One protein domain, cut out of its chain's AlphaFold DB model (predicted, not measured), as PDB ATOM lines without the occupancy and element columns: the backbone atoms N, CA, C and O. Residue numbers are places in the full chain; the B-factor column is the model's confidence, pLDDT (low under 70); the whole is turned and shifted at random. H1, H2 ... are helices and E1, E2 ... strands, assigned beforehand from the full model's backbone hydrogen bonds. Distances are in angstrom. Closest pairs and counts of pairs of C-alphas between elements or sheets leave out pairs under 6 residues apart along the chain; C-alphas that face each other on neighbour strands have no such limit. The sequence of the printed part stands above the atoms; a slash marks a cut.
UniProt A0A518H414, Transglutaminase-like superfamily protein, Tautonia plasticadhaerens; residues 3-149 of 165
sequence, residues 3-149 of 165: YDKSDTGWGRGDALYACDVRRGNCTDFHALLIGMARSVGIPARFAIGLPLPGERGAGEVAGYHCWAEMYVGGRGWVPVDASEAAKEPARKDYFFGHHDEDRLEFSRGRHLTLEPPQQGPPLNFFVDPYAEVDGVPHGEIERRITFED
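What this domain is: This is residues 3 to 149 of the 165 residues of the protein "Transglutaminase-like superfamily protein" of Tautonia plasticadhaerens (UniProt A0A518H414). A curled, strongly twisted sheet of four strands has its longest helix, H2, packed along one face, with two short helices, H1 and H3, at H2. Well away from this body, E2 and E6 form a small two-stranded pair, and a long loop, residues 109 to 145, swings out from the sheet before it reaches E6. The printed part has 147 residues, of which 60, under half, are in named elements; these are mixed, three helices and six strands, in the order H1 H2 E1 E2 E3 E4 H3 E5 E6. The larger sheet runs E4 E3 E1 E5, antiparallel throughout. The whole is compact, with a radius of gyration of the C-alphas of 16.2 A and spans of 47 by 41 by 38 A.

How they stand to each other: Begin at the inner strands E1, residues 44 to 51, and E3, residues 65 to 72: they are antiparallel, with N 45 and O 69 2.8 A apart. Beside E3 find the edge strand E4, residues 76 to 80, in a hairpin with it; N 80 and O 68 are 2.7 A apart. Beside E1 is the other edge strand, E5, residues 103 to 108, antiparallel, with N 50 and O 104 at 2.8 A. H2, residues 26 to 39, is on one face of this sheet, two layers in all, a helix layer and a sheet layer. Its height over the sheet is 8.7 A; it lies over E3 and E1 and runs along the strands, at 10 degrees to E3 on the local plane. The closest C-alphas of H2 and E3 are those of His 30 and Ala 68, 5.6 A apart. Look next at H1, residues 15 to 21, which touches H2 at a steep tilt of 63 degrees, opposite ways; their closest C-alphas, of Ala 15 and Leu 32, are 4.3 A apart. H1 is not on the sheet. H3, residues 82 to 87, touches H2, closest at the C-alphas of Cys 26 and Ser 83, 5.2 A, and only grazes the sheet with residues 82 to 84. In H1, H2 and H3 every O i to N i+4 pair is within hydrogen-bond range. E2, residues 58 to 60, and E6, residues 146 to 148, are antiparallel neighbours, with N 147 and O 59 at 2.9 A; both are apart from the four strands of the larger sheet.

Where its parts are: Find C-alpha 15 at (226.094, 248.065, 218.977), where H1 begins. H2 runs 20.0 A from C-alpha 26 at (226.463, 237.962, 212.696). E1 spans 20.9 A, E3 22.5 A, E5 13.8 A and E4 12.8 A. E6 ends at C-alpha 148, (239.445, 221.511, 198.081).

The domain as a whole: The two farthest C-alphas, of Ala 90 and Asp 134, are 49.9 A apart. The links H3 to E5 and E5 to E6 are long. Within the latter, residues 132 to 133 pair with 136 to 137, antiparallel. The printed part has no cut; its mean pLDDT is 94.4, and no printed residue is under 70.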
ATOM      1  N   TYR A   3     218.451 236.337 214.932       95.19
ATOM      2  CA  TYR A   3     219.071 236.396 213.610       95.19
ATOM      3  C   TYR A   3     217.995 236.699 212.565       95.19
ATOM      4  O   TYR A   3     217.179 235.841 212.243       95.19
ATOM      5  N   ASP A   4     217.965 237.937 212.085       93.62
ATOM      6  CA  ASP A   4     216.904 238.454 211.223       93.62
ATOM      7  C   ASP A   4     217.450 239.607 210.373       93.62
ATOM      8  O   ASP A   4     218.083 240.533 210.883       93.62
ATOM      9  N   LYS A   5     217.219 239.512 209.062       92.12
ATOM     10  CA  LYS A   5     217.689 240.443 208.029       92.12
ATOM     11  C   LYS A   5     216.529 241.153 207.311       92.12
ATOM     12  O   LYS A   5     216.734 241.701 206.232       92.12
ATOM     13  N   SER A   6     215.313 241.091 207.861       89.94
ATOM     14  CA  SER A   6     214.099 241.635 207.235       89.94
ATOM     15  C   SER A   6     214.000 243.164 207.292       89.94
ATOM     16  O   SER A   6     213.474 243.774 206.363       89.94
ATOM     17  N   ASP A   7     214.533 243.787 208.347       83.50
ATOM     18  CA  ASP A   7     214.564 245.244 208.509       83.50
ATOM     19  C   ASP A   7     215.763 245.889 207.784       83.50
ATOM     20  O   ASP A   7     216.614 245.218 207.202       83.50
ATOM     21  N   THR A   8     215.859 247.221 207.822       86.62
ATOM     22  CA  THR A   8     217.027 247.964 207.317       86.62
ATOM     23  C   THR A   8     217.960 248.368 208.460       86.62
ATOM     24  O   THR A   8     217.510 248.629 209.575       86.62
ATOM     25  N   GLY A   9     219.268 248.443 208.189       88.69
ATOM     26  CA  GLY A   9     220.278 248.913 209.151       88.69
ATOM     27  C   GLY A   9     221.126 247.822 209.815       88.69
ATOM     28  O   GLY A   9     222.159 248.156 210.395       88.69
ATOM     29  N   TRP A  10     220.758 246.545 209.668       93.69
ATOM     30  CA  TRP A  10     221.592 245.408 210.079       93.69
ATOM     31  C   TRP A  10     222.896 245.323 209.268       93.69
ATOM     32  O   TRP A  10     223.058 245.961 208.224       93.69
ATOM     33  N   GLY A  11     223.853 244.535 209.753       93.94
ATOM     34  CA  GLY A  11     225.125 244.258 209.080       93.94
ATOM     35  C   GLY A  11     226.177 245.347 209.240       93.94
ATOM     36  O   GLY A  11     227.327 245.159 208.842       93.94
ATOM     37  N   ARG A  12     225.821 246.475 209.860       94.81
ATOM     38  CA  ARG A  12     226.740 247.589 210.117       94.81
ATOM     39  C   ARG A  12     227.574 247.363 211.371       94.81
ATOM     40  O   ARG A  12     228.652 247.946 211.478       94.81
ATOM     41  N   GLY A  13     227.101 246.533 212.305       94.94
ATOM     42  CA  GLY A  13     227.740 246.358 213.604       94.94
ATOM     43  C   GLY A  13     227.597 247.591 214.498       94.94
ATOM     44  O   GLY A  13     228.514 247.935 215.241       94.94
ATOM     45  N   ASP A  14     226.489 248.315 214.405       95.38
ATOM     46  CA  ASP A  14     226.178 249.363 215.376       95.38
ATOM     47  C   ASP A  14     225.639 248.699 216.652       95.38
ATOM     48  O   ASP A  14     224.549 248.126 216.661       95.38
ATOM     49  N   ALA A  15     226.435 248.729 217.724       95.50
ATOM     50  CA  ALA A  15     226.094 248.065 218.977       95.50
ATOM     51  C   ALA A  15     224.873 248.691 219.672       95.50
ATOM     52  O   ALA A  15     224.125 247.968 220.327       95.50
ATOM     53  N   LEU A  16     224.655 250.005 219.531       95.88
ATOM     54  CA  LEU A  16     223.501 250.678 220.130       95.88
ATOM     55  C   LEU A  16     222.230 250.305 219.373       95.88
ATOM     56  O   LEU A  16     221.275 249.835 219.986       95.88
ATOM     57  N   TYR A  17     222.275 250.381 218.039       95.06
ATOM     58  CA  TYR A  17     221.188 249.900 217.189       95.06
ATOM     59  C   TYR A  17     220.836 248.441 217.512       95.06
ATOM     60  O   TYR A  17     219.679 248.134 217.791       95.06
ATOM     61  N   ALA A  18     221.831 247.548 217.551       95.81
ATOM     62  CA  ALA A  18     221.625 246.135 217.861       95.81
ATOM     63  C   ALA A  18     220.997 245.923 219.253       95.81
ATOM     64  O   ALA A  18     220.116 245.074 219.407       95.81
ATOM     65  N   CYS A  19     221.409 246.703 220.259       95.94
ATOM     66  CA  CYS A  19     220.829 246.670 221.604       95.94
ATOM     67  C   CYS A  19     219.336 247.039 221.599       95.94
ATOM     68  O   CYS A  19     218.525 246.362 222.244       95.94
ATOM     69  N   ASP A  20     218.980 248.074 220.837       95.81
ATOM     70  CA  ASP A  20     217.625 248.613 220.764       95.81
ATOM     71  C   ASP A  20     216.685 247.686 219.987       95.81
ATOM     72  O   ASP A  20     215.632 247.290 220.494       95.81
ATOM     73  N   VAL A  21     217.067 247.290 218.766       95.50
ATOM     74  CA  VAL A  21     216.191 246.499 217.884       95.50
ATOM     75  C   VAL A  21     216.222 245.003 218.178       95.50
ATOM     76  O   VAL A  21     215.316 244.273 217.765       95.50
ATOM     77  N   ARG A  22     217.264 244.542 218.884       95.62
ATOM     78  CA  ARG A  22     217.498 243.153 219.307       95.62
ATOM     79  C   ARG A  22     217.459 242.137 218.166       95.62
ATOM     80  O   ARG A  22     217.130 240.971 218.395       95.62
ATOM     81  N   ARG A  23     217.824 242.558 216.958       94.88
ATOM     82  CA  ARG A  23     217.833 241.742 215.742       94.88
ATOM     83  C   ARG A  23     218.944 242.184 214.788       94.88
ATOM     84  O   ARG A  23     219.401 243.319 214.884       94.88
ATOM     85  N   GLY A  24     219.384 241.293 213.904       96.19
ATOM     86  CA  GLY A  24     220.422 241.583 212.911       96.19
ATOM     87  C   GLY A  24     221.135 240.328 212.413       96.19
ATOM     88  O   GLY A  24     220.649 239.211 212.605       96.19
ATOM     89  N   ASN A  25     222.304 240.498 211.793       96.12
ATOM     90  CA  ASN A  25     223.152 239.389 211.339       96.12
ATOM     91  C   ASN A  25     224.341 239.147 212.292       96.12
ATOM     92  O   ASN A  25     224.453 239.772 213.345       96.12
ATOM     93  N   CYS A  26     225.265 238.259 211.907       96.81
ATOM     94  CA  CYS A  26     226.463 237.962 212.696       96.81
ATOM     95  C   CYS A  26     227.253 239.228 213.087       96.81
ATOM     96  O   CYS A  26     227.703 239.326 214.227       96.81
ATOM     97  N   THR A  27     227.345 240.237 212.216       97.31
ATOM     98  CA  THR A  27     228.051 241.492 212.515       97.31
ATOM     99  C   THR A  27     227.429 242.231 213.700       97.31
ATOM    100  O   THR A  27     228.151 242.725 214.568       97.31
ATOM    101  N   ASP A  28     226.100 242.290 213.775       97.62
ATOM    102  CA  ASP A  28     225.381 243.017 214.829       97.62
ATOM    103  C   ASP A  28     225.440 242.282 216.172       97.62
ATOM    104  O   ASP A  28     225.657 242.900 217.217       97.62
ATOM    105  N   PHE A  29     225.323 240.950 216.142       98.12
ATOM    106  CA  PHE A  29     225.498 240.102 217.325       98.12
ATOM    107  C   PHE A  29     226.863 240.331 217.973       98.12
ATOM    108  O   PHE A  29     226.953 240.599 219.175       98.12
ATOM    109  N   HIS A  30     227.928 240.257 217.174       98.25
ATOM    110  CA  HIS A  30     229.284 240.376 217.691       98.25
ATOM    111  C   HIS A  30     229.641 241.814 218.049       98.25
ATOM    112  O   HIS A  30     230.333 242.020 219.041       98.25
ATOM    113  N   ALA A  31     229.129 242.820 217.336       97.81
ATOM    114  CA  ALA A  31     229.313 244.214 217.732       97.81
ATOM    115  C   ALA A  31     228.729 244.503 219.123       97.81
ATOM    116  O   ALA A  31     229.417 245.091 219.961       97.81
ATOM    117  N   LEU A  32     227.500 244.045 219.391       98.06
ATOM    118  CA  LEU A  32     226.879 244.185 220.708       98.06
ATOM    119  C   LEU A  32     227.669 243.423 221.778       98.06
ATOM    120  O   LEU A  32     227.989 243.989 222.823       98.06
ATOM    121  N   LEU A  33     228.044 242.167 221.509       98.19
ATOM    122  CA  LEU A  33     228.827 241.349 222.440       98.19
ATOM    123  C   LEU A  33     230.179 241.985 222.786       98.19
ATOM    124  O   LEU A  33     230.537 242.074 223.958       98.19
ATOM    125  N   ILE A  34     230.917 242.455 221.779       98.50
ATOM    126  CA  ILE A  34     232.209 243.127 221.953       98.50
ATOM    127  C   ILE A  34     232.030 244.419 222.753       98.50
ATOM    128  O   ILE A  34     232.831 244.692 223.645       98.50
ATOM    129  N   GLY A  35     230.983 245.201 222.467       97.94
ATOM    130  CA  GLY A  35     230.654 246.409 223.224       97.94
ATOM    131  C   GLY A  35     230.398 246.119 224.704       97.94
ATOM    132  O   GLY A  35     230.979 246.777 225.566       97.94
ATOM    133  N   MET A  36     229.598 245.090 225.002       97.94
ATOM    134  CA  MET A  36     229.318 244.648 226.373       97.94
ATOM    135  C   MET A  36     230.562 244.103 227.083       97.94
ATOM    136  O   MET A  36     230.796 244.426 228.241       97.94
ATOM    137  N   ALA A  37     231.390 243.306 226.406       98.19
ATOM    138  CA  ALA A  37     232.630 242.790 226.989       98.19
ATOM    139  C   ALA A  37     233.588 243.937 227.355       98.19
ATOM    140  O   ALA A  37     234.107 244.003 228.471       98.19
ATOM    141  N   ARG A  38     233.763 244.897 226.440       98.00
ATOM    142  CA  ARG A  38     234.625 246.063 226.664       98.00
ATOM    143  C   ARG A  38     234.102 246.980 227.770       98.00
ATOM    144  O   ARG A  38     234.921 247.547 228.489       98.00
ATOM    145  N   SER A  39     232.783 247.108 227.951       98.12
ATOM    146  CA  SER A  39     232.212 247.957 229.011       98.12
ATOM    147  C   SER A  39     232.506 247.447 230.425       98.12
ATOM    148  O   SER A  39     232.527 248.240 231.364       98.12
ATOM    149  N   VAL A  40     232.802 246.151 230.574       98.00
ATOM    150  CA  VAL A  40     233.232 245.528 231.837       98.00
ATOM    151  C   VAL A  40     234.738 245.234 231.881       98.00
ATOM    152  O   VAL A  40     235.202 244.482 232.733       98.00
ATOM    153  N   GLY A  41     235.520 245.833 230.976       97.75
ATOM    154  CA  GLY A  41     236.982 245.754 230.984       97.75
ATOM    155  C   GLY A  41     237.579 244.487 230.368       97.75
ATOM    156  O   GLY A  41     238.781 244.269 230.502       97.75
ATOM    157  N   ILE A  42     236.789 243.660 229.675       98.25
ATOM    158  CA  ILE A  42     237.299 242.494 228.944       98.25
ATOM    159  C   ILE A  42     237.775 242.957 227.560       98.25
ATOM    160  O   ILE A  42     236.963 243.460 226.773       98.25
ATOM    161  N   PRO A  43     239.066 242.792 227.206       98.44
ATOM    162  CA  PRO A  43     239.516 243.082 225.855       98.44
ATOM    163  C   PRO A  43     238.831 242.125 224.880       98.44
ATOM    164  O   PRO A  43     238.954 240.910 224.995       98.44
ATOM    165  N   ALA A  44     238.106 242.676 223.913       98.50
ATOM    166  CA  ALA A  44     237.428 241.912 222.875       98.50
ATOM    167  C   ALA A  44     237.659 242.570 221.513       98.50
ATOM    168  O   ALA A  44     237.804 243.795 221.442       98.50
ATOM    169  N   ARG A  45     237.698 241.799 220.428       97.94
ATOM    170  CA  ARG A  45     237.845 242.306 219.056       97.94
ATOM    171  C   ARG A  45     236.973 241.523 218.080       97.94
ATOM    172  O   ARG A  45     236.524 240.426 218.381       97.94
ATOM    173  N   PHE A  46     236.703 242.146 216.942       98.50
ATOM    174  CA  PHE A  46     235.957 241.546 215.841       98.50
ATOM    175  C   PHE A  46     236.900 240.697 214.994       98.50
ATOM    176  O   PHE A  46     238.037 241.117 214.776       98.50
ATOM    177  N   ALA A  47     236.426 239.564 214.501       98.25
ATOM    178  CA  ALA A  47     237.118 238.751 213.515       98.25
ATOM    179  C   ALA A  47     236.110 238.281 212.466       98.25
ATOM    180  O   ALA A  47     234.944 238.038 212.777       98.25
ATOM    181  N   ILE A  48     236.542 238.213 211.213       97.88
ATOM    182  CA  ILE A  48     235.697 237.834 210.084       97.88
ATOM    183  C   ILE A  48     236.480 236.979 209.110       97.88
ATOM    184  O   ILE A  48     237.693 237.122 208.943       97.88
ATOM    185  N   GLY A  49     235.756 236.101 208.441       96.50
ATOM    186  CA  GLY A  49     236.324 235.194 207.481       96.50
ATOM    187  C   GLY A  49     235.257 234.385 206.776       96.50
ATOM    188  O   GLY A  49     234.145 234.860 206.537       96.50
ATOM    189  N   LEU A  50     235.616 233.155 206.445       94.88
ATOM    190  CA  LEU A  50     234.802 232.260 205.647       94.88
ATOM    191  C   LEU A  50     234.420 231.014 206.447       94.88
ATOM    192  O   LEU A  50     235.309 230.401 207.045       94.88
ATOM    193  N   PRO A  51     233.135 230.626 206.449       93.50
ATOM    194  CA  PRO A  51     232.719 229.314 206.916       93.50
ATOM    195  C   PRO A  51     232.918 228.291 205.790       93.50
ATOM    196  O   PRO A  51     232.320 228.419 204.722       93.50
ATOM    197  N   LEU A  52     233.752 227.283 206.013       91.75
ATOM    198  CA  LEU A  52     233.860 226.137 205.118       91.75
ATOM    199  C   LEU A  52     232.685 225.175 205.384       91.75
ATOM    200  O   LEU A  52     232.217 225.068 206.520       91.75
ATOM    201  N   PRO A  53     232.157 224.491 204.359       87.75
ATOM    202  CA  PRO A  53     231.236 223.380 204.569       87.75
ATOM    203  C   PRO A  53     231.906 222.260 205.373       87.75
ATOM    204  O   PRO A  53     233.061 221.935 205.127       87.75
ATOM    205  N   GLY A  54     231.166 221.634 206.293       83.81
ATOM    206  CA  GLY A  54     231.690 220.510 207.086       83.81
ATOM    207  C   GLY A  54     231.807 219.190 206.311       83.81
ATOM    208  O   GLY A  54     232.397 218.227 206.801       83.81
ATOM    209  N   GLU A  55     231.234 219.116 205.106       86.62
ATOM    210  CA  GLU A  55     231.445 217.987 204.200       86.62
ATOM    211  C   GLU A  55     232.833 218.092 203.560       86.62
ATOM    212  O   GLU A  55     233.160 219.084 202.911       86.62
ATOM    213  N   ARG A  56     233.642 217.043 203.742       89.19
ATOM    214  CA  ARG A  56     234.978 216.928 203.144       89.19
ATOM    215  C   ARG A  56     234.902 216.784 201.626       89.19
ATOM    216  O   ARG A  56     233.961 216.189 201.099       89.19
ATOM    217  N   GLY A  57     235.929 217.264 200.937       90.56
ATOM    218  CA  GLY A  57     236.040 217.244 199.483       90.56
ATOM    219  C   GLY A  57     236.304 218.632 198.920       90.56
ATOM    220  O   GLY A  57     237.173 219.348 199.406       90.56
ATOM    221  N   ALA A  58     235.572 218.997 197.872       92.50
ATOM    222  CA  ALA A  58     235.694 220.290 197.218       92.50
ATOM    223  C   ALA A  58     234.324 220.934 197.025       92.50
ATOM    224  O   ALA A  58     233.317 220.249 196.832       92.50
ATOM    225  N   GLY A  59     234.286 222.260 197.035       91.44
ATOM    226  CA  GLY A  59     233.036 222.982 196.871       91.44
ATOM    227  C   GLY A  59     233.200 224.488 196.847       91.44
ATOM    228  O   GLY A  59     234.301 225.033 196.922       91.44
ATOM    229  N   GLU A  60     232.066 225.167 196.728       92.06
ATOM    230  CA  GLU A  60     231.992 226.620 196.781       92.06
ATOM    231  C   GLU A  60     231.718 227.092 198.211       92.06
ATOM    232  O   GLU A  60     230.926 226.499 198.943       92.06
ATOM    233  N   VAL A  61     232.379 228.176 198.608       92.06
ATOM    234  CA  VAL A  61     232.244 228.781 199.930       92.06
ATOM    235  C   VAL A  61     231.252 229.935 199.850       92.06
ATOM    236  O   VAL A  61     231.517 230.962 199.222       92.06
ATOM    237  N   ALA A  62     230.101 229.771 200.499       84.56
ATOM    238  CA  ALA A  62     229.025 230.749 200.444       84.56
ATOM    239  C   ALA A  62     229.204 231.867 201.486       84.56
ATOM    240  O   ALA A  62     229.091 231.652 202.694       84.56
ATOM    241  N   GLY A  63     229.391 233.096 201.002       89.75
ATOM    242  CA  GLY A  63     229.353 234.306 201.822       89.75
ATOM    243  C   GLY A  63     230.520 234.439 202.801       89.75
ATOM    244  O   GLY A  63     231.643 234.024 202.521       89.75
ATOM    245  N   TYR A  64     230.260 235.092 203.928       94.06
ATOM    246  CA  TYR A  64     231.218 235.309 205.008       94.06
ATOM    247  C   TYR A  64     230.560 235.028 206.354       94.06
ATOM    248  O   TYR A  64     229.332 235.046 206.491       94.06
ATOM    249  N   HIS A  65     231.390 234.859 207.376       96.44
ATOM    250  CA  HIS A  65     230.948 234.769 208.756       96.44
ATOM    251  C   HIS A  65     231.909 235.501 209.682       96.44
ATOM    252  O   HIS A  65     233.106 235.572 209.414       96.44
ATOM    253  N   CYS A  66     231.391 236.061 210.770       97.56
ATOM    254  CA  CYS A  66     232.196 236.775 211.755       97.56
ATOM    255  C   CYS A  66     231.902 236.279 213.163       97.56
ATOM    256  O   CYS A  66     230.843 235.710 213.416       97.56
ATOM    257  N   TRP A  67     232.849 236.528 214.056       98.19
ATOM    258  CA  TRP A  67     232.816 236.159 215.464       98.19
ATOM    259  C   TRP A  67     233.491 237.244 216.308       98.19
ATOM    260  O   TRP A  67     234.073 238.209 215.796       98.19
ATOM    261  N   ALA A  68     233.391 237.108 217.627       98.38
ATOM    262  CA  ALA A  68     234.187 237.896 218.555       98.38
ATOM    263  C   ALA A  68     235.394 237.079 219.020       98.38
ATOM    264  O   ALA A  68     235.305 235.874 219.215       98.38
ATOM    265  N   GLU A  69     236.514 237.735 219.280       98.38
ATOM    266  CA  GLU A  69     237.620 237.156 220.035       98.38
ATOM    267  C   GLU A  69     237.758 237.920 221.348       98.38
ATOM    268  O   GLU A  69     237.880 239.147 221.344       98.38
ATOM    269  N   MET A  70     237.751 237.215 222.476       98.31
ATOM    270  CA  MET A  70     237.907 237.788 223.813       98.31
ATOM    271  C   MET A  70     239.245 237.372 224.412       98.31
ATOM    272  O   MET A  70     239.632 236.211 224.342       98.31
ATOM    273  N   TYR A  71     239.964 238.311 225.015       98.19
ATOM    274  CA  TYR A  71     241.240 238.019 225.646       98.19
ATOM    275  C   TYR A  71     241.034 237.434 227.042       98.19
ATOM    276  O   TYR A  71     240.442 238.067 227.919       98.19
ATOM    277  N   VAL A  72     241.584 236.245 227.265       96.44
ATOM    278  CA  VAL A  72     241.602 235.569 228.559       96.44
ATOM    279  C   VAL A  72     243.047 235.472 229.039       96.44
ATOM    280  O   VAL A  72     243.906 234.889 228.373       96.44
ATOM    281  N   GLY A  73     243.322 236.043 230.214       96.31
ATOM    282  CA  GLY A  73     244.654 236.032 230.822       96.31
ATOM    283  C   GLY A  73     245.221 234.612 230.917       96.31
ATOM    284  O   GLY A  73     244.555 233.698 231.397       96.31
ATOM    285  N   GLY A  74     246.440 234.421 230.410       96.06
ATOM    286  CA  GLY A  74     247.104 233.114 230.363       96.06
ATOM    287  C   GLY A  74     246.632 232.168 229.248       96.06
ATOM    288  O   GLY A  74     247.248 231.124 229.070       96.06
ATOM    289  N   ARG A  75     245.588 232.518 228.481       95.00
ATOM    290  CA  ARG A  75     245.097 231.725 227.333       95.00
ATOM    291  C   ARG A  75     245.175 232.459 225.995       95.00
ATOM    292  O   ARG A  75     245.223 231.810 224.959       95.00
ATOM    293  N   GLY A  76     245.225 233.790 226.005       97.12
ATOM    294  CA  GLY A  76     245.261 234.596 224.786       97.12
ATOM    295  C   GLY A  76     243.863 234.922 224.261       97.12
ATOM    296  O   GLY A  76     242.931 235.091 225.043       97.12
ATOM    297  N   TRP A  77     243.737 235.065 222.942       97.56
ATOM    298  CA  TRP A  77     242.468 235.363 222.276       97.56
ATOM    299  C   TRP A  77     241.640 234.089 222.120       97.56
ATOM    300  O   TRP A  77     242.098 233.114 221.534       97.56
ATOM    301  N   VAL A  78     240.434 234.108 222.676       97.56
ATOM    302  CA  VAL A  78     239.490 232.992 222.703       97.56
ATOM    303  C   VAL A  78     238.290 233.358 221.830       97.56
ATOM    304  O   VAL A  78     237.694 234.417 222.060       97.56
ATOM    305  N   PRO A  79     237.920 232.535 220.836       97.31
ATOM    306  CA  PRO A  79     236.806 232.852 219.958       97.31
ATOM    307  C   PRO A  79     235.460 232.653 220.662       97.31
ATOM    308  O   PRO A  79     235.281 231.722 221.445       97.31
ATOM    309  N   VAL A  80     234.503 233.527 220.368       98.12
ATOM    310  CA  VAL A  80     233.125 233.476 220.853       98.12
ATOM    311  C   VAL A  80     232.175 233.806 219.705       98.12
ATOM    312  O   VAL A  80     232.184 234.932 219.199       98.12
ATOM    313  N   ASP A  81     231.317 232.853 219.341       97.81
ATOM    314  CA  ASP A  81     230.318 233.013 218.279       97.81
ATOM    315  C   ASP A  81     228.896 233.091 218.849       97.81
ATOM    316  O   ASP A  81     228.189 232.097 219.026       97.81
ATOM    317  N   ALA A  82     228.453 234.309 219.150       97.38
ATOM    318  CA  ALA A  82     227.108 234.540 219.669       97.38
ATOM    319  C   ALA A  82     226.015 234.355 218.613       97.38
ATOM    320  O   ALA A  82     224.854 234.151 218.971       97.38
ATOM    321  N   SER A  83     226.355 234.462 217.327       96.88
ATOM    322  CA  SER A  83     225.371 234.337 216.255       96.88
ATOM    323  C   SER A  83     225.007 232.879 215.988       96.88
ATOM    324  O   SER A  83     223.822 232.569 215.878       96.88
ATOM    325  N   GLU A  84     225.991 231.977 215.985       96.00
ATOM    326  CA  GLU A  84     225.759 230.534 215.887       96.00
ATOM    327  C   GLU A  84     225.174 229.979 217.187       96.00
ATOM    328  O   GLU A  84     224.190 229.244 217.137       96.00
ATOM    329  N   ALA A  85     225.639 230.433 218.358       96.38
ATOM    330  CA  ALA A  85     225.022 230.073 219.641       96.38
ATOM    331  C   ALA A  85     223.526 230.426 219.715       96.38
ATOM    332  O   ALA A  85     222.756 229.738 220.385       96.38
ATOM    333  N   ALA A  86     223.099 231.501 219.046       95.75
ATOM    334  CA  ALA A  86     221.691 231.878 218.978       95.75
ATOM    335  C   ALA A  86     220.885 231.035 217.979       95.75
ATOM    336  O   ALA A  86     219.704 230.787 218.225       95.75
ATOM    337  N   LYS A  87     221.498 230.594 216.872       94.62
ATOM    338  CA  LYS A  87     220.874 229.681 215.897       94.62
ATOM    339  C   LYS A  87     220.772 228.255 216.435       94.62
ATOM    340  O   LYS A  87     219.773 227.585 216.192       94.62
ATOM    341  N   GLU A  88     221.768 227.819 217.203       95.19
ATOM    342  CA  GLU A  88     221.853 226.488 217.796       95.19
ATOM    343  C   GLU A  88     222.052 226.563 219.325       95.19
ATOM    344  O   GLU A  88     223.143 226.306 219.846       95.19
ATOM    345  N   PRO A  89     220.989 226.872 220.096       95.25
ATOM    346  CA  PRO A  89     221.091 227.076 221.545       95.25
ATOM    347  C   PRO A  89     221.646 225.881 222.329       95.25
ATOM    348  O   PRO A  89     222.210 226.061 223.409       95.25
ATOM    349  N   ALA A  90     221.507 224.663 221.793       97.44
ATOM    350  CA  ALA A  90     222.060 223.447 222.388       97.44
ATOM    351  C   ALA A  90     223.601 223.432 222.405       97.44
ATOM    352  O   ALA A  90     224.190 222.772 223.257       97.44
ATOM    353  N   ARG A  91     224.254 224.185 221.507       95.88
ATOM    354  CA  ARG A  91     225.717 224.294 221.384       95.88
ATOM    355  C   ARG A  91     226.266 225.638 221.870       95.88
ATOM    356  O   ARG A  91     227.425 225.955 221.627       95.88
ATOM    357  N   LYS A  92     225.489 226.419 222.628       95.25
ATOM    358  CA  LYS A  92     225.930 227.731 223.141       95.25
ATOM    359  C   LYS A  92     227.261 227.681 223.914       95.25
ATOM    360  O   LYS A  92     228.077 228.581 223.762       95.25
ATOM    361  N   ASP A  93     227.483 226.631 224.710       96.25
ATOM    362  CA  ASP A  93     228.690 226.496 225.538       96.25
ATOM    363  C   ASP A  93     229.897 226.087 224.684       96.25
ATOM    364  O   ASP A  93     231.026 226.448 224.999       96.25
ATOM    365  N   TYR A  94     229.655 225.389 223.569       96.31
ATOM    366  CA  TYR A  94     230.672 225.095 222.564       96.31
ATOM    367  C   TYR A  94     231.128 226.392 221.885       96.31
ATOM    368  O   TYR A  94     232.308 226.721 221.916       96.31
ATOM    369  N   PHE A  95     230.197 227.200 221.379       96.94
ATOM    370  CA  PHE A  95     230.528 228.469 220.721       96.94
ATOM    371  C   PHE A  95     231.084 229.547 221.670       96.94
ATOM    372  O   PHE A  95     231.530 230.596 221.207       96.94
ATOM    373  N   PHE A  96     231.094 229.315 222.987       96.19
ATOM    374  CA  PHE A  96     231.727 230.183 223.981       96.19
ATOM    375  C   PHE A  96     233.151 229.708 224.304       96.19
ATOM    376  O   PHE A  96     233.463 229.287 225.417       96.19
ATOM    377  N   GLY A  97     234.030 229.786 223.311       95.44
ATOM    378  CA  GLY A  97     235.440 229.433 223.465       95.44
ATOM    379  C   GLY A  97     235.978 228.450 222.440       95.44
ATOM    380  O   GLY A  97     237.140 228.058 222.551       95.44
ATOM    381  N   HIS A  98     235.162 228.046 221.469       93.81
ATOM    382  CA  HIS A  98     235.545 227.066 220.468       93.81
ATOM    383  C   HIS A  98     235.027 227.444 219.079       93.81
ATOM    384  O   HIS A  98     233.908 227.931 218.924       93.81
ATOM    385  N   HIS A  99     235.864 227.168 218.082       91.81
ATOM    386  CA  HIS A  99     235.541 227.142 216.661       91.81
ATOM    387  C   HIS A  99     235.749 225.725 216.138       91.81
ATOM    388  O   HIS A  99     236.692 225.062 216.563       91.81
ATOM    389  N   ASP A 100     234.893 225.296 215.218       89.44
ATOM    390  CA  ASP A 100     235.164 224.124 214.384       89.44
ATOM    391  C   ASP A 100     236.409 224.358 213.500       89.44
ATOM    392  O   ASP A 100     236.891 225.485 213.349       89.44
ATOM    393  N   GLU A 101     236.958 223.283 212.930       89.31
ATOM    394  CA  GLU A 101     238.069 223.380 211.973       89.31
ATOM    395  C   GLU A 101     237.687 224.057 210.645       89.31
ATOM    396  O   GLU A 101     238.557 224.462 209.877       89.31
ATOM    397  N   ASP A 102     236.392 224.232 210.391       92.06
ATOM    398  CA  ASP A 102     235.841 224.656 209.109       92.06
ATOM    399  C   ASP A 102     235.714 226.189 209.023       92.06
ATOM    400  O   ASP A 102     234.714 226.740 208.553       92.06
ATOM    401  N   ARG A 103     236.732 226.924 209.496       92.19
ATOM    402  CA  ARG A 103     236.767 228.398 209.454       92.19
ATOM    403  C   ARG A 103     238.120 228.936 209.045       92.19
ATOM    404  O   ARG A 103     239.147 228.615 209.635       92.19
ATOM    405  N   LEU A 104     238.088 229.869 208.103       94.12
ATOM    406  CA  LEU A 104     239.261 230.616 207.669       94.12
ATOM    407  C   LEU A 104     239.098 232.091 208.028       94.12
ATOM    408  O   LEU A 104     238.236 232.762 207.469       94.12
ATOM    409  N   GLU A 105     239.922 232.606 208.939       95.94
ATOM    410  CA  GLU A 105     239.946 234.033 209.287       95.94
ATOM    411  C   GLU A 105     240.653 234.863 208.206       95.94
ATOM    412  O   GLU A 105     241.770 234.544 207.806       95.94
ATOM    413  N   PHE A 106     240.020 235.956 207.773       93.94
ATOM    414  CA  PHE A 106     240.576 236.893 206.791       93.94
ATOM    415  C   PHE A 106     241.068 238.186 207.429       93.94
ATOM    416  O   PHE A 106     242.158 238.662 207.117       93.94
ATOM    417  N   SER A 107     240.264 238.786 208.308       96.12
ATOM    418  CA  SER A 107     240.643 240.039 208.955       96.12
ATOM    419  C   SER A 107     240.147 240.135 210.388       96.12
ATOM    420  O   SER A 107     239.183 239.490 210.808       96.12
ATOM    421  N   ARG A 108     240.850 240.977 211.147       96.94
ATOM    422  CA  ARG A 108     240.579 241.289 212.548       96.94
ATOM    423  C   ARG A 108     240.410 242.784 212.720       96.94
ATOM    424  O   ARG A 108     241.133 243.577 212.126       96.94
ATOM    425  N   GLY A 109     239.516 243.154 213.623       95.44
ATOM    426  CA  GLY A 109     239.174 244.534 213.918       95.44
ATOM    427  C   GLY A 109     238.116 245.099 212.978       95.44
ATOM    428  O   GLY A 109     237.539 244.410 212.142       95.44
ATOM    429  N   ARG A 110     237.832 246.381 213.184       95.06
ATOM    430  CA  ARG A 110     236.896 247.174 212.392       95.06
ATOM    431  C   ARG A 110     237.476 248.559 212.168       95.06
ATOM    432  O   ARG A 110     238.358 248.959 212.926       95.06
ATOM    433  N   HIS A 111     236.947 249.282 211.184       95.25
ATOM    434  CA  HIS A 111     237.476 250.587 210.758       95.25
ATOM    435  C   HIS A 111     238.930 250.466 210.275       95.25
ATOM    436  O   HIS A 111     239.833 251.149 210.750       95.25
ATOM    437  N   LEU A 112     239.144 249.528 209.355       95.69
ATOM    438  CA  LEU A 112     240.447 249.109 208.863       95.69
ATOM    439  C   LEU A 112     240.989 250.083 207.812       95.69
ATOM    440  O   LEU A 112     240.280 250.496 206.894       95.69
ATOM    441  N   THR A 113     242.274 250.404 207.936       96.69
ATOM    442  CA  THR A 113     243.069 251.010 206.859       96.69
ATOM    443  C   THR A 113     243.865 249.891 206.199       96.69
ATOM    444  O   THR A 113     244.479 249.090 206.906       96.69
ATOM    445  N   LEU A 114     243.785 249.790 204.876       94.94
ATOM    446  CA  LEU A 114     244.499 248.795 204.089       94.94
ATOM    447  C   LEU A 114     245.996 249.116 204.030       94.94
ATOM    448  O   LEU A 114     246.423 250.226 204.343       94.94
ATOM    449  N   GLU A 115     246.786 248.126 203.623       93.44
ATOM    450  CA  GLU A 115     248.194 248.302 203.275       93.44
ATOM    451  C   GLU A 115     248.396 247.793 201.837       93.44
ATOM    452  O   GLU A 115     248.260 246.587 201.604       93.44
ATOM    453  N   PRO A 116     248.678 248.678 200.864       93.81
ATOM    454  CA  PRO A 116     248.795 250.135 201.000       93.81
ATOM    455  C   PRO A 116     247.465 250.824 201.378       93.81
ATOM    456  O   PRO A 116     246.399 250.271 201.091       93.81
ATOM    457  N   PRO A 117     247.503 252.025 201.995       95.56
ATOM    458  CA  PRO A 117     246.293 252.760 202.359       95.56
ATOM    459  C   PRO A 117     245.402 253.052 201.152       95.56
ATOM    460  O   PRO A 117     245.868 253.568 200.135       95.56
ATOM    461  N   GLN A 118     244.111 252.756 201.290       95.69
ATOM    462  CA  GLN A 118     243.088 253.170 200.334       95.69
ATOM    463  C   GLN A 118     242.874 254.695 200.366       95.69
ATOM    464  O   GLN A 118     243.152 255.338 201.382       95.69
ATOM    465  N   GLN A 119     242.355 255.281 199.283       95.12
ATOM    466  CA  GLN A 119     242.015 256.711 199.236       95.12
ATOM    467  C   GLN A 119     240.664 257.009 199.898       95.12
ATOM    468  O   GLN A 119     240.454 258.101 200.432       95.12
ATOM    469  N   GLY A 120     239.749 256.041 199.872       90.44
ATOM    470  CA  GLY A 120     238.449 256.105 200.519       90.44
ATOM    471  C   GLY A 120     238.505 256.033 202.053       90.44
ATOM    472  O   GLY A 120     239.570 255.983 202.671       90.44
ATOM    473  N   PRO A 121     237.336 256.019 202.719       91.69
ATOM    474  CA  PRO A 121     237.275 255.891 204.172       91.69
ATOM    475  C   PRO A 121     237.775 254.514 204.659       91.69
ATOM    476  O   PRO A 121     237.800 253.544 203.893       91.69
ATOM    477  N   PRO A 122     238.113 254.379 205.958       94.62
ATOM    478  CA  PRO A 122     238.382 253.085 206.576       94.62
ATOM    479  C   PRO A 122     237.248 252.079 206.355       94.62
ATOM    480  O   PRO A 122     236.070 252.404 206.526       94.62
ATOM    481  N   LEU A 123     237.599 250.838 206.021       94.69
ATOM    482  CA  LEU A 123     236.627 249.776 205.786       94.69
ATOM    483  C   LEU A 123     236.004 249.319 207.100       94.69
ATOM    484  O   LEU A 123     236.698 249.151 208.104       94.69
ATOM    485  N   ASN A 124     234.694 249.062 207.109       94.94
ATOM    486  CA  ASN A 124     234.039 248.565 208.320       94.94
ATOM    487  C   ASN A 124     234.665 247.242 208.790       94.94
ATOM    488  O   ASN A 124     234.924 247.077 209.976       94.94
ATOM    489  N   PHE A 125     234.939 246.347 207.846       94.81
ATOM    490  CA  PHE A 125     235.697 245.104 207.969       94.81
ATOM    491  C   PHE A 125     236.156 244.690 206.559       94.81
ATOM    492  O   PHE A 125     235.697 245.279 205.579       94.81
ATOM    493  N   PHE A 126     237.045 243.701 206.445       94.62
ATOM    494  CA  PHE A 126     237.604 243.274 205.159       94.62
ATOM    495  C   PHE A 126     237.473 241.756 204.973       94.62
ATOM    496  O   PHE A 126     238.069 240.976 205.713       94.62
ATOM    497  N   VAL A 127     236.656 241.337 204.010       93.94
ATOM    498  CA  VAL A 127     236.428 239.917 203.669       93.94
ATOM    499  C   VAL A 127     236.128 239.730 202.180       93.94
ATOM    500  O   VAL A 127     236.425 238.682 201.614       93.94
ATOM    501  N   ASP A 128     235.591 240.770 201.543       91.38
ATOM    502  CA  ASP A 128     235.360 240.831 200.107       91.38
ATOM    503  C   ASP A 128     236.459 241.645 199.404       91.38
ATOM    504  O   ASP A 128     237.113 242.478 200.046       91.38
ATOM    505  N   PRO A 129     236.671 241.427 198.091       92.44
ATOM    506  CA  PRO A 129     237.585 242.230 197.298       92.44
ATOM    507  C   PRO A 129     237.268 243.719 197.407       92.44
ATOM    508  O   PRO A 129     236.110 244.129 197.489       92.44
ATOM    509  N   TYR A 130     238.318 244.527 197.358       93.94
ATOM    510  CA  TYR A 130     238.222 245.976 197.374       93.94
ATOM    511  C   TYR A 130     239.000 246.547 196.195       93.94
ATOM    512  O   TYR A 130     240.147 246.163 195.964       93.94
ATOM    513  N   ALA A 131     238.381 247.467 195.463       94.12
ATOM    514  CA  ALA A 131     239.026 248.205 194.388       94.12
ATOM    515  C   ALA A 131     238.575 249.664 194.411       94.12
ATOM    516  O   ALA A 131     237.477 249.976 194.869       94.12
ATOM    517  N   GLU A 132     239.412 250.545 193.869       94.38
ATOM    518  CA  GLU A 132     239.093 251.954 193.649       94.38
ATOM    519  C   GLU A 132     239.315 252.312 192.176       94.38
ATOM    520  O   GLU A 132     240.270 251.845 191.556       94.38
ATOM    521  N   VAL A 133     238.455 253.173 191.629       93.12
ATOM    522  CA  VAL A 133     238.657 253.836 190.333       93.12
ATOM    523  C   VAL A 133     238.731 255.329 190.606       93.12
ATOM    524  O   VAL A 133     237.808 255.891 191.192       93.12
ATOM    525  N   ASP A 134     239.855 255.952 190.250       91.69
ATOM    526  CA  ASP A 134     240.125 257.373 190.509       91.69
ATOM    527  C   ASP A 134     239.925 257.782 191.986       91.69
ATOM    528  O   ASP A 134     239.420 258.860 192.296       91.69
ATOM    529  N   GLY A 135     240.303 256.893 192.915       88.31
ATOM    530  CA  GLY A 135     240.194 257.110 194.365       88.31
ATOM    531  C   GLY A 135     238.785 256.944 194.942       88.31
ATOM    532  O   GLY A 135     238.561 257.220 196.118       88.31
ATOM    533  N   VAL A 136     237.828 256.483 194.134       90.19
ATOM    534  CA  VAL A 136     236.464 256.176 194.571       90.19
ATOM    535  C   VAL A 136     236.303 254.660 194.684       90.19
ATOM    536  O   VAL A 136     236.613 253.968 193.710       90.19
ATOM    537  N   PRO A 137     235.795 254.122 195.814       91.12
ATOM    538  CA  PRO A 137     235.491 252.700 195.930       91.12
ATOM    539  C   PRO A 137     234.621 252.226 194.766       91.12
ATOM    540  O   PRO A 137     233.549 252.779 194.507       91.12
ATOM    541  N   HIS A 138     235.103 251.211 194.055       89.50
ATOM    542  CA  HIS A 138     234.338 250.534 193.025       89.50
ATOM    543  C   HIS A 138     233.165 249.783 193.671       89.50
ATOM    544  O   HIS A 138     233.217 249.440 194.853       89.50
ATOM    545  N   GLY A 139     232.093 249.581 192.902       85.81
ATOM    546  CA  GLY A 139     230.879 248.914 193.370       85.81
ATOM    547  C   GLY A 139     231.084 247.428 193.674       85.81
ATOM    548  O   GLY A 139     232.179 246.978 194.001       85.81
ATOM    549  N   GLU A 140     230.010 246.650 193.571       83.94
ATOM    550  CA  GLU A 140     230.074 245.210 193.820       83.94
ATOM    551  C   GLU A 140     231.054 244.528 192.854       83.94
ATOM    552  O   GLU A 140     230.925 244.632 191.635       83.94
ATOM    553  N   ILE A 141     232.053 243.853 193.424       91.19
ATOM    554  CA  ILE A 141     233.033 243.058 192.688       91.19
ATOM    555  C   ILE A 141     232.594 241.606 192.788       91.19
ATOM    556  O   ILE A 141     232.477 241.063 193.888       91.19
ATOM    557  N   GLU A 142     232.374 240.976 191.636       89.94
ATOM    558  CA  GLU A 142     232.045 239.557 191.589       89.94
ATOM    559  C   GLU A 142     233.190 238.732 192.188       89.94
ATOM    560  O   GLU A 142     234.366 238.894 191.850       89.94
ATOM    561  N   ARG A 143     232.831 237.840 193.109       90.75
ATOM    562  CA  ARG A 143     233.759 236.991 193.847       90.75
ATOM    563  C   ARG A 143     233.244 235.564 193.828       90.75
ATOM    564  O   ARG A 143     232.097 235.313 194.183       90.75
ATOM    565  N   ARG A 144     234.153 234.633 193.545       93.50
ATOM    566  CA  ARG A 144     233.950 233.200 193.745       93.50
ATOM    567  C   ARG A 144     235.063 232.651 194.626       93.50
ATOM    568  O   ARG A 144     236.235 232.869 194.328       93.50
ATOM    569  N   ILE A 145     234.697 231.958 195.701       92.94
ATOM    570  CA  ILE A 145     235.655 231.260 196.562       92.94
ATOM    571  C   ILE A 145     235.314 229.781 196.571       92.94
ATOM    572  O   ILE A 145     234.168 229.409 196.800       92.94
ATOM    573  N   THR A 146     236.321 228.949 196.352       93.75
ATOM    574  CA  THR A 146     236.213 227.494 196.401       93.75
ATOM    575  C   THR A 146     237.236 226.927 197.375       93.75
ATOM    576  O   THR A 146     238.259 227.557 197.644       93.75
ATOM    577  N   PHE A 147     236.962 225.735 197.890       92.88
ATOM    578  CA  PHE A 147     237.888 224.954 198.704       92.88
ATOM    579  C   PHE A 147     238.035 223.550 198.115       92.88
ATOM    580  O   PHE A 147     237.151 223.091 197.389       92.88
ATOM    581  N   GLU A 148     239.152 222.900 198.425       93.00
ATOM    582  CA  GLU A 148     239.445 221.511 198.081       93.00
ATOM    583  C   GLU A 148     240.356 220.918 199.162       93.00
ATOM    584  O   GLU A 148     241.395 221.492 199.498       93.00
ATOM    585  N   ASP A 149     239.957 219.774 199.709       90.31
ATOM    586  CA  ASP A 149     240.768 218.978 200.623       90.31
ATOM    587  C   ASP A 149     241.879 218.256 199.851       90.31
ATOM    588  O   ASP A 149     241.612 217.434 198.975       90.31
TER     589      ASP A 149